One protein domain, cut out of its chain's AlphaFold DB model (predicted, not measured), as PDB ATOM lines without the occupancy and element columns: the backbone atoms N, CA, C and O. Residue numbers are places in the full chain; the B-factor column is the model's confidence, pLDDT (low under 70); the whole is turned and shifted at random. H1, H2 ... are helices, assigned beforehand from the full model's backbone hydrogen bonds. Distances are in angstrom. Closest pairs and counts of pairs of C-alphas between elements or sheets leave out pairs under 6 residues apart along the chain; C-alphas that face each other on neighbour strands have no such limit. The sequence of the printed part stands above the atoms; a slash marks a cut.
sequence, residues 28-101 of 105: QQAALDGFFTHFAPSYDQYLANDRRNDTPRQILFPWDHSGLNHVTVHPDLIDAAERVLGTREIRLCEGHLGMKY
ATOM      1  N   GLN A  28      40.454 -38.380 -49.683       96.62
ATOM      2  CA  GLN A  28      40.356 -39.231 -48.501       96.62
ATOM      3  C   GLN A  28      40.078 -38.392 -47.248       96.62
ATOM      4  O   GLN A  28      39.180 -38.722 -46.473       96.62
ATOM      5  N   GLN A  29      40.825 -37.305 -47.050       96.94
ATOM      6  CA  GLN A  29      40.673 -36.445 -45.881       96.94
ATOM      7  C   GLN A  29      39.318 -35.727 -45.866       96.94
ATOM      8  O   GLN A  29      38.670 -35.676 -44.822       96.94
ATOM      9  N   ALA A  30      38.861 -35.221 -47.014       96.94
ATOM     10  CA  ALA A  30      37.567 -34.558 -47.143       96.94
ATOM     11  C   ALA A  30      36.389 -35.526 -46.934       96.94
ATOM     12  O   ALA A  30      35.357 -35.144 -46.386       96.94
ATOM     13  N   ALA A  31      36.517 -36.787 -47.348       95.75
ATOM     14  CA  ALA A  31      35.499 -37.798 -47.077       95.75
ATOM     15  C   ALA A  31      35.439 -38.171 -45.591       95.75
ATOM     16  O   ALA A  31      34.348 -38.293 -45.037       95.75
ATOM     17  N   LEU A  32      36.598 -38.314 -44.940       94.81
ATOM     18  CA  LEU A  32      36.679 -38.588 -43.504       94.81
ATOM     19  C   LEU A  32      36.093 -37.451 -42.662       94.81
ATOM     20  O   LEU A  32      35.424 -37.737 -41.677       94.81
ATOM     21  N   ASP A  33      36.282 -36.193 -43.059       94.38
ATOM     22  CA  ASP A  33      35.670 -35.039 -42.386       94.38
ATOM     23  C   ASP A  33      34.134 -35.148 -42.357       94.38
ATOM     24  O   ASP A  33      33.503 -35.081 -41.298       94.38
ATOM     25  N   GLY A  34      33.527 -35.459 -43.505       92.25
ATOM     26  CA  GLY A  34      32.084 -35.669 -43.594       92.25
ATOM     27  C   GLY A  34      31.609 -36.920 -42.868       92.25
ATOM     28  O   GLY A  34      30.585 -36.882 -42.190       92.25
ATOM     29  N   PHE A  35      32.364 -38.016 -42.961       92.69
ATOM     30  CA  PHE A  35      32.075 -39.241 -42.219       92.69
ATOM     31  C   PHE A  35      32.062 -38.974 -40.709       92.69
ATOM     32  O   PHE A  35      31.138 -39.404 -40.013       92.69
ATOM     33  N   PHE A  36      33.057 -38.228 -40.216       91.56
ATOM     34  CA  PHE A  36      33.183 -37.945 -38.793       91.56
ATOM     35  C   PHE A  36      32.171 -36.929 -38.270       91.56
ATOM     36  O   PHE A  36      31.756 -36.992 -37.114       91.56
ATOM     37  N   THR A  37      31.722 -36.034 -39.143       88.88
ATOM     38  CA  THR A  37      30.665 -35.070 -38.837       88.88
ATOM     39  C   THR A  37      29.290 -35.735 -38.760       88.88
ATOM     40  O   THR A  37      28.502 -35.420 -37.868       88.88
ATOM     41  N   HIS A  38      28.985 -36.654 -39.682       87.38
ATOM     42  CA  HIS A  38      27.607 -37.105 -39.914       87.38
ATOM     43  C   HIS A  38      27.276 -38.512 -39.405       87.38
ATOM     44  O   HIS A  38      26.097 -38.860 -39.393       87.38
ATOM     45  N   PHE A  39      28.257 -39.344 -39.032       90.44
ATOM     46  CA  PHE A  39      27.980 -40.774 -38.815       90.44
ATOM     47  C   PHE A  39      28.724 -41.477 -37.678       90.44
ATOM     48  O   PHE A  39      28.190 -42.422 -37.089       90.44
ATOM     49  N   ALA A  40      29.960 -41.092 -37.379       90.88
ATOM     50  CA  ALA A  40      30.697 -41.674 -36.260       90.88
ATOM     51  C   ALA A  40      31.832 -40.751 -35.828       90.88
ATOM     52  O   ALA A  40      32.404 -40.108 -36.683       90.88
ATOM     53  N   PRO A  41      32.246 -40.708 -34.558       91.00
ATOM     54  CA  PRO A  41      33.457 -39.983 -34.179       91.00
ATOM     55  C   PRO A  41      34.711 -40.591 -34.831       91.00
ATOM     56  O   PRO A  41      34.719 -41.759 -35.241       91.00
ATOM     57  N   SER A  42      35.811 -39.830 -34.851       89.81
ATOM     58  CA  SER A  42      37.128 -40.420 -35.111       89.81
ATOM     59  C   SER A  42      37.472 -41.463 -34.041       89.81
ATOM     60  O   SER A  42      36.901 -41.466 -32.950       89.81
ATOM     61  N   TYR A  43      38.421 -42.356 -34.323       89.12
ATOM     62  CA  TYR A  43      38.777 -43.407 -33.365       89.12
ATOM     63  C   TYR A  43      39.304 -42.844 -32.032       89.12
ATOM     64  O   TYR A  43      38.919 -43.316 -30.965       89.12
ATOM     65  N   ASP A  44      40.107 -41.780 -32.074       90.56
ATOM     66  CA  ASP A  44      40.621 -41.138 -30.860       90.56
ATOM     67  C   ASP A  44      39.499 -40.472 -30.052       90.56
ATOM     68  O   ASP A  44      39.456 -40.584 -28.827       90.56
ATOM     69  N   GLN A  45      38.544 -39.828 -30.731       91.62
ATOM     70  CA  GLN A  45      37.359 -39.246 -30.094       91.62
ATOM     71  C   GLN A  45      36.448 -40.324 -29.499       91.62
ATOM     72  O   GLN A  45      35.915 -40.145 -28.408       91.62
ATOM     73  N   TYR A  46      36.298 -41.454 -30.190       90.88
ATOM     74  CA  TYR A  46      35.555 -42.609 -29.707       90.88
ATOM     75  C   TYR A  46      36.149 -43.152 -28.404       90.88
ATOM     76  O   TYR A  46      35.421 -43.353 -27.433       90.88
ATOM     77  N   LEU A  47      37.475 -43.335 -28.352       91.44
ATOM     78  CA  LEU A  47      38.176 -43.758 -27.137       91.44
ATOM     79  C   LEU A  47      38.045 -42.729 -26.010       91.44
ATOM     80  O   LEU A  47      37.795 -43.105 -24.869       91.44
ATOM     81  N   ALA A  48      38.174 -41.440 -26.326       93.69
ATOM     82  CA  ALA A  48      38.020 -40.360 -25.355       93.69
ATOM     83  C   ALA A  48      36.585 -40.241 -24.808       93.69
ATOM     84  O   ALA A  48      36.401 -39.795 -23.678       93.69
ATOM     85  N   ASN A  49      35.579 -40.659 -25.583       91.50
ATOM     86  CA  ASN A  49      34.172 -40.683 -25.180       91.50
ATOM     87  C   ASN A  49      33.735 -42.031 -24.577       91.50
ATOM     88  O   ASN A  49      32.557 -42.394 -24.628       91.50
ATOM     89  N   ASP A  50      34.682 -42.783 -24.017       92.62
ATOM     90  CA  ASP A  50      34.412 -44.052 -23.341       92.62
ATOM     91  C   ASP A  50      33.712 -45.065 -24.265       92.62
ATOM     92  O   ASP A  50      32.784 -45.773 -23.878       92.62
ATOM     93  N   ARG A  51      34.149 -45.094 -25.533       90.38
ATOM     94  CA  ARG A  51      33.625 -45.964 -26.595       90.38
ATOM     95  C   ARG A  51      32.141 -45.741 -26.893       90.38
ATOM     96  O   ARG A  51      31.399 -46.681 -27.152       90.38
ATOM     97  N   ARG A  52      31.693 -44.485 -26.887       88.25
ATOM     98  CA  ARG A  52      30.323 -44.127 -27.281       88.25
ATOM     99  C   ARG A  52      30.297 -43.368 -28.596       88.25
ATOM    100  O   ARG A  52      31.027 -42.391 -28.787       88.25
ATOM    101  N   ASN A  53      29.418 -43.813 -29.492       87.81
ATOM    102  CA  ASN A  53      29.049 -43.075 -30.690       87.81
ATOM    103  C   ASN A  53      27.715 -42.349 -30.457       87.81
ATOM    104  O   ASN A  53      26.648 -42.945 -30.576       87.81
ATOM    105  N   ASP A  54      27.805 -41.054 -30.161       85.62
ATOM    106  CA  ASP A  54      26.646 -40.185 -29.933       85.62
ATOM    107  C   ASP A  54      26.244 -39.393 -31.193       85.62
ATOM    108  O   ASP A  54      25.431 -38.469 -31.119       85.62
ATOM    109  N   THR A  55      26.814 -39.718 -32.362       84.12
ATOM    110  CA  THR A  55      26.446 -39.034 -33.608       84.12
ATOM    111  C   THR A  55      25.011 -39.390 -34.031       84.12
ATOM    112  O   THR A  55      24.546 -40.515 -33.802       84.12
ATOM    113  N   PRO A  56      24.266 -38.440 -34.629       75.19
ATOM    114  CA  PRO A  56      22.917 -38.699 -35.122       75.19
ATOM    115  C   PRO A  56      22.887 -39.891 -36.091       75.19
ATOM    116  O   PRO A  56      23.725 -40.006 -36.981       75.19
ATOM    117  N   ARG A  57      21.914 -40.797 -35.924       69.31
ATOM    118  CA  ARG A  57      21.833 -42.019 -36.742       69.31
ATOM    119  C   ARG A  57      21.470 -41.718 -38.200       69.31
ATOM    120  O   ARG A  57      20.588 -40.908 -38.462       69.31
ATOM    121  N   GLN A  58      22.142 -42.466 -39.081       67.25
ATOM    122  CA  GLN A  58      22.004 -42.610 -40.537       67.25
ATOM    123  C   GLN A  58      21.083 -41.631 -41.279       67.25
ATOM    124  O   GLN A  58      19.858 -41.730 -41.247       67.25
ATOM    125  N   ILE A  59      21.727 -40.814 -42.108       76.94
ATOM    126  CA  ILE A  59      21.139 -40.175 -43.283       76.94
ATOM    127  C   ILE A  59      21.689 -40.929 -44.503       76.94
ATOM    128  O   ILE A  59      22.877 -41.264 -44.534       76.94
ATOM    129  N   LEU A  60      20.835 -41.253 -45.473       85.06
ATOM    130  CA  LEU A  60      21.274 -41.811 -46.755       85.06
ATOM    131  C   LEU A  60      21.872 -40.702 -47.619       85.06
ATOM    132  O   LEU A  60      21.474 -39.546 -47.500       85.06
ATOM    133  N   PHE A  61      22.786 -41.062 -48.519       91.44
ATOM    134  CA  PHE A  61      23.266 -40.139 -49.546       91.44
ATOM    135  C   PHE A  61      22.094 -39.393 -50.237       91.44
ATOM    136  O   PHE A  61      21.099 -40.036 -50.591       91.44
ATOM    137  N   PRO A  62      22.213 -38.079 -50.509       93.25
ATOM    138  CA  PRO A  62      23.376 -37.228 -50.249       93.25
ATOM    139  C   PRO A  62      23.413 -36.662 -48.823       93.25
ATOM    140  O   PRO A  62      22.382 -36.387 -48.212       93.25
ATOM    141  N   TRP A  63      24.624 -36.417 -48.326       91.75
ATOM    142  CA  TRP A  63      24.867 -35.740 -47.050       91.75
ATOM    143  C   TRP A  63      25.066 -34.239 -47.246       91.75
ATOM    144  O   TRP A  63      25.433 -33.784 -48.333       91.75
ATOM    145  N   ASP A  64      24.914 -33.467 -46.172       91.88
ATOM    146  CA  ASP A  64      25.346 -32.066 -46.126       91.88
ATOM    147  C   ASP A  64      26.878 -31.983 -45.974       91.88
ATOM    148  O   ASP A  64      27.420 -31.524 -44.970       91.88
ATOM    149  N   HIS A  65      27.590 -32.589 -46.931       93.25
ATOM    150  CA  HIS A  65      29.045 -32.608 -46.992       93.25
ATOM    151  C   HIS A  65      29.544 -32.973 -48.396       93.25
ATOM    152  O   HIS A  65      29.389 -34.103 -48.865       93.25
ATOM    153  N   SER A  66      30.219 -32.038 -49.064       94.69
ATOM    154  CA  SER A  66      30.680 -32.215 -50.449       94.69
ATOM    155  C   SER A  66      31.754 -33.294 -50.601       94.69
ATOM    156  O   SER A  66      31.656 -34.107 -51.514       94.69
ATOM    157  N   GLY A  67      32.739 -33.346 -49.696       95.38
ATOM    158  CA  GLY A  67      33.819 -34.342 -49.735       95.38
ATOM    159  C   GLY A  67      33.317 -35.787 -49.656       95.38
ATOM    160  O   GLY A  67      33.693 -36.627 -50.469       95.38
ATOM    161  N   LEU A  68      32.399 -36.061 -48.726       93.88
ATOM    162  CA  LEU A  68      31.768 -37.366 -48.586       93.88
ATOM    163  C   LEU A  68      30.898 -37.722 -49.800       93.88
ATOM    164  O   LEU A  68      31.005 -38.831 -50.322       93.88
ATOM    165  N   ASN A  69      30.097 -36.772 -50.298       95.56
ATOM    166  CA  ASN A  69      29.295 -36.984 -51.503       95.56
ATOM    167  C   ASN A  69      30.169 -37.293 -52.727       95.56
ATOM    168  O   ASN A  69      29.831 -38.191 -53.494       95.56
ATOM    169  N   HIS A  70      31.294 -36.587 -52.897       95.94
ATOM    170  CA  HIS A  70      32.219 -36.768 -54.022       95.94
ATOM    171  C   HIS A  70      32.727 -38.205 -54.127       95.94
ATOM    172  O   HIS A  70      32.730 -38.767 -55.216       95.94
ATOM    173  N   VAL A  71      33.084 -38.840 -53.005       94.62
ATOM    174  CA  VAL A  71      33.556 -40.234 -53.020       94.62
ATOM    175  C   VAL A  71      32.455 -41.207 -53.444       94.62
ATOM    176  O   VAL A  71      32.737 -42.158 -54.166       94.62
ATOM    177  N   THR A  72      31.198 -40.977 -53.058       94.19
ATOM    178  CA  THR A  72      30.076 -41.849 -53.449       94.19
ATOM    179  C   THR A  72      29.764 -41.792 -54.946       94.19
ATOM    180  O   THR A  72      29.338 -42.793 -55.516       94.19
ATOM    181  N   VAL A  73      30.002 -40.649 -55.595       95.06
ATOM    182  CA  VAL A  73      29.795 -40.458 -57.042       95.06
ATOM    183  C   VAL A  73      31.103 -40.192 -57.787       95.06
ATOM    184  O   VAL A  73      31.124 -39.474 -58.786       95.06
ATOM    185  N   HIS A  74      32.207 -40.757 -57.299       95.81
ATOM    186  CA  HIS A  74      33.527 -40.485 -57.852       95.81
ATOM    187  C   HIS A  74      33.575 -40.849 -59.349       95.81
ATOM    188  O   HIS A  74      33.165 -41.963 -59.697       95.81
ATOM    189  N   PRO A  75      34.104 -39.985 -60.243       94.19
ATOM    190  CA  PRO A  75      34.117 -40.247 -61.686       94.19
ATOM    191  C   PRO A  75      34.717 -41.606 -62.060       94.19
ATOM    192  O   PRO A  75      34.192 -42.306 -62.917       94.19
ATOM    193  N   ASP A  76      35.771 -42.017 -61.357       94.12
ATOM    194  CA  ASP A  76      36.406 -43.322 -61.560       94.12
ATOM    195  C   ASP A  76      35.543 -44.518 -61.133       94.12
ATOM    196  O   ASP A  76      35.601 -45.577 -61.754       94.12
ATOM    197  N   LEU A  77      34.744 -44.373 -60.068       94.12
ATOM    198  CA  LEU A  77      33.811 -45.422 -59.644       94.12
ATOM    199  C   LEU A  77      32.661 -45.545 -60.642       94.12
ATOM    200  O   LEU A  77      32.236 -46.657 -60.947       94.12
ATOM    201  N   ILE A  78      32.196 -44.412 -61.176       95.38
ATOM    202  CA  ILE A  78      31.202 -44.370 -62.250       95.38
ATOM    203  C   ILE A  78      31.767 -45.059 -63.500       95.38
ATOM    204  O   ILE A  78      31.145 -46.001 -63.977       95.38
ATOM    205  N   ASP A  79      32.963 -44.688 -63.973       94.75
ATOM    206  CA  ASP A  79      33.622 -45.325 -65.131       94.75
ATOM    207  C   ASP A  79      33.784 -46.844 -64.941       94.75
ATOM    208  O   ASP A  79      33.462 -47.638 -65.829       94.75
ATOM    209  N   ALA A  80      34.224 -47.276 -63.755       94.38
ATOM    210  CA  ALA A  80      34.331 -48.694 -63.432       94.38
ATOM    211  C   ALA A  80      32.964 -49.401 -63.472       94.38
ATOM    212  O   ALA A  80      32.851 -50.473 -64.072       94.38
ATOM    213  N   ALA A  81      31.921 -48.804 -62.884       95.06
ATOM    214  CA  ALA A  81      30.566 -49.353 -62.886       95.06
ATOM    215  C   ALA A  81      29.983 -49.443 -64.305       95.06
ATOM    216  O   ALA A  81      29.427 -50.479 -64.669       95.06
ATOM    217  N   GLU A  82      30.162 -48.408 -65.130       96.12
ATOM    218  CA  GLU A  82      29.712 -48.401 -66.524       96.12
ATOM    219  C   GLU A  82      30.352 -49.536 -67.328       96.12
ATOM    220  O   GLU A  82      29.683 -50.236 -68.091       96.12
ATOM    221  N   ARG A  83      31.653 -49.770 -67.130       95.31
ATOM    222  CA  ARG A  83      32.395 -50.826 -67.829       95.31
ATOM    223  C   ARG A  83      32.055 -52.224 -67.342       95.31
ATOM    224  O   ARG A  83      32.011 -53.152 -68.151       95.31
ATOM    225  N   VAL A  84      31.803 -52.377 -66.046       94.50
ATOM    226  CA  VAL A  84      31.311 -53.629 -65.462       94.50
ATOM    227  C   VAL A  84      29.922 -53.971 -66.004       94.50
ATOM    228  O   VAL A  84      29.683 -55.118 -66.380       94.50
ATOM    229  N   LEU A  85      29.025 -52.985 -66.082       94.62
ATOM    230  CA  LEU A  85      27.638 -53.172 -66.512       94.62
ATOM    231  C   LEU A  85      27.463 -53.164 -68.039       94.62
ATOM    232  O   LEU A  85      26.444 -53.633 -68.539       94.62
ATOM    233  N   GLY A  86      28.439 -52.646 -68.787       95.50
ATOM    234  CA  GLY A  86      28.365 -52.507 -70.242       95.50
ATOM    235  C   GLY A  86      27.386 -51.425 -70.708       95.50
ATOM    236  O   GLY A  86      26.917 -51.476 -71.844       95.50
ATOM    237  N   THR A  87      27.056 -50.460 -69.849       97.50
ATOM    238  CA  THR A  87      26.129 -49.361 -70.150       97.50
ATOM    239  C   THR A  87      26.518 -48.096 -69.397       97.50
ATOM    240  O   THR A  87      27.064 -48.168 -68.303       97.50
ATOM    241  N   ARG A  88      26.190 -46.938 -69.973       96.50
ATOM    242  CA  ARG A  88      26.302 -45.627 -69.312       96.50
ATOM    243  C   ARG A  88      25.024 -45.207 -68.591       96.50
ATOM    244  O   ARG A  88      24.992 -44.220 -67.867       96.50
ATOM    245  N   GLU A  89      23.939 -45.944 -68.803       97.12
ATOM    246  CA  GLU A  89      22.646 -45.653 -68.194       97.12
ATOM    247  C   GLU A  89      22.561 -46.284 -66.803       97.12
ATOM    248  O   GLU A  89      21.870 -47.279 -66.588       97.12
ATOM    249  N   ILE A  90      23.295 -45.704 -65.854       96.06
ATOM    250  CA  ILE A  90      23.332 -46.162 -64.464       96.06
ATOM    251  C   ILE A  90      22.750 -45.104 -63.527       96.06
ATOM    252  O   ILE A  90      22.861 -43.900 -63.759       96.06
ATOM    253  N   ARG A  91      22.096 -45.551 -62.451       94.75
ATOM    254  CA  ARG A  91      21.588 -44.680 -61.383       94.75
ATOM    255  C   ARG A  91      22.057 -45.216 -60.044       94.75
ATOM    256  O   ARG A  91      21.938 -46.410 -59.781       94.75
ATOM    257  N   LEU A  92      22.562 -44.323 -59.201       93.88
ATOM    258  CA  LEU A  92      22.874 -44.656 -57.820       93.88
ATOM    259  C   LEU A  92      21.561 -44.890 -57.061       93.88
ATOM    260  O   LEU A  92      20.696 -44.016 -57.051       93.88
ATOM    261  N   CYS A  93      21.415 -46.069 -56.459       91.75
ATOM    262  CA  CYS A  93      20.259 -46.393 -55.623       91.75
ATOM    263  C   CYS A  93      20.403 -45.755 -54.237       91.75
ATOM    264  O   CYS A  93      19.532 -45.018 -53.785       91.75
ATOM    265  N   GLU A  94      21.535 -46.014 -53.586       90.88
ATOM    266  CA  GLU A  94      21.811 -45.574 -52.226       90.88
ATOM    267  C   GLU A  94      23.320 -45.504 -51.971       90.88
ATOM    268  O   GLU A  94      24.106 -46.220 -52.593       90.88
ATOM    269  N   GLY A  95      23.710 -44.641 -51.037       90.88
ATOM    270  CA  GLY A  95      25.046 -44.598 -50.452       90.88
ATOM    271  C   GLY A  95      24.922 -44.781 -48.945       90.88
ATOM    272  O   GLY A  95      24.153 -44.066 -48.299       90.88
ATOM    273  N   HIS A  96      25.651 -45.755 -48.404       90.75
ATOM    274  CA  HIS A  96      25.619 -46.114 -46.988       90.75
ATOM    275  C   HIS A  96      26.972 -45.864 -46.343       90.75
ATOM    276  O   HIS A  96      28.018 -46.132 -46.930       90.75
ATOM    277  N   LEU A  97      26.927 -45.409 -45.097       91.06
ATOM    278  CA  LEU A  97      28.089 -45.347 -44.226       91.06
ATOM    279  C   LEU A  97      28.051 -46.552 -43.294       91.06
ATOM    280  O   LEU A  97      26.990 -46.931 -42.789       91.06
ATOM    281  N   GLY A  98      29.213 -47.165 -43.093       88.00
ATOM    282  CA  GLY A  98      29.386 -48.320 -42.226       88.00
ATOM    283  C   GLY A  98      30.598 -48.134 -41.327       88.00
ATOM    284  O   GLY A  98      31.658 -47.714 -41.780       88.00
ATOM    285  N   MET A  99      30.437 -48.469 -40.051       86.75
ATOM    286  CA  MET A  99      31.506 -48.511 -39.059       86.75
ATOM    287  C   MET A  99      31.370 -49.817 -38.285       86.75
ATOM    288  O   MET A  99      30.259 -50.281 -38.027       86.75
ATOM    289  N   LYS A 100      32.502 -50.422 -37.927       83.88
ATOM    290  CA  LYS A 100      32.550 -51.594 -37.054       83.88
ATOM    291  C   LYS A 100      33.534 -51.309 -35.932       83.88
ATOM    292  O   LYS A 100      34.712 -51.084 -36.199       83.88
ATOM    293  N   TYR A 101      33.054 -51.346 -34.696       77.38
ATOM    294  CA  TYR A 101      33.901 -51.282 -33.511       77.38
ATOM    295  C   TYR A 101      34.292 -52.710 -33.125       77.38
ATOM    296  O   TYR A 101      33.436 -53.573 -32.941       77.38
TER     297      TYR A 101
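This is residues 28 to 101 of the 105 residues of an uncharacterized protein of Gemmatimonadetes bacterium (UniProt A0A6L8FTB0). The domain is a loose rod in which two short helices, H1 and H3, pack about perpendicular to each other in the middle, with H2 towards one end and H4 towards the other. Two long stretches with no named element run back along the rod: residues 49 to 65 return from H2 to H3, and residues 86 to 101 return from H4 past the middle. The printed part has 74 residues with four named helices, in the order H1, H2, H3, H4, and no named strand; the class is all helix, though under half of the residues are in named elements. The whole is loose, with a radius of gyration of the C-alphas of 14.8 A, and spans 48 by 22 by 21 A.

H1, residues 28 to 38, touches H3, residues 66 to 72; their closest C-alphas, those of Ala 31 and Leu 68, are 4.0 A apart. Their lines are about perpendicular, at 75 degrees. H2, residues 43 to 48, is apart from H1 and H3. H4, residues 75 to 85, is apart from H1 and H2, and only just apart from H3, with closest C-alphas at 8.4 A. In H1, H2, H3 and H4 every O i to N i+4 pair is within hydrogen-bond range.

H1 begins at C-alpha 28, (40.356, -39.231, -48.501), and is 15.5 A long from first to last C-alpha. H2 measures 8.6 A and H3 10.1 A. H4 measures 15.2 A and ends at C-alpha 85, (27.638, -53.172, -66.512).

The C-alphas farthest apart, those of Asp 50 and Gly 86, are 48.0 A apart. The printed part has no cut. The link H2 to H3 is long, with 17 residues. The mean pLDDT of the printed part is 91.3; residues 57 to 58 are under 70.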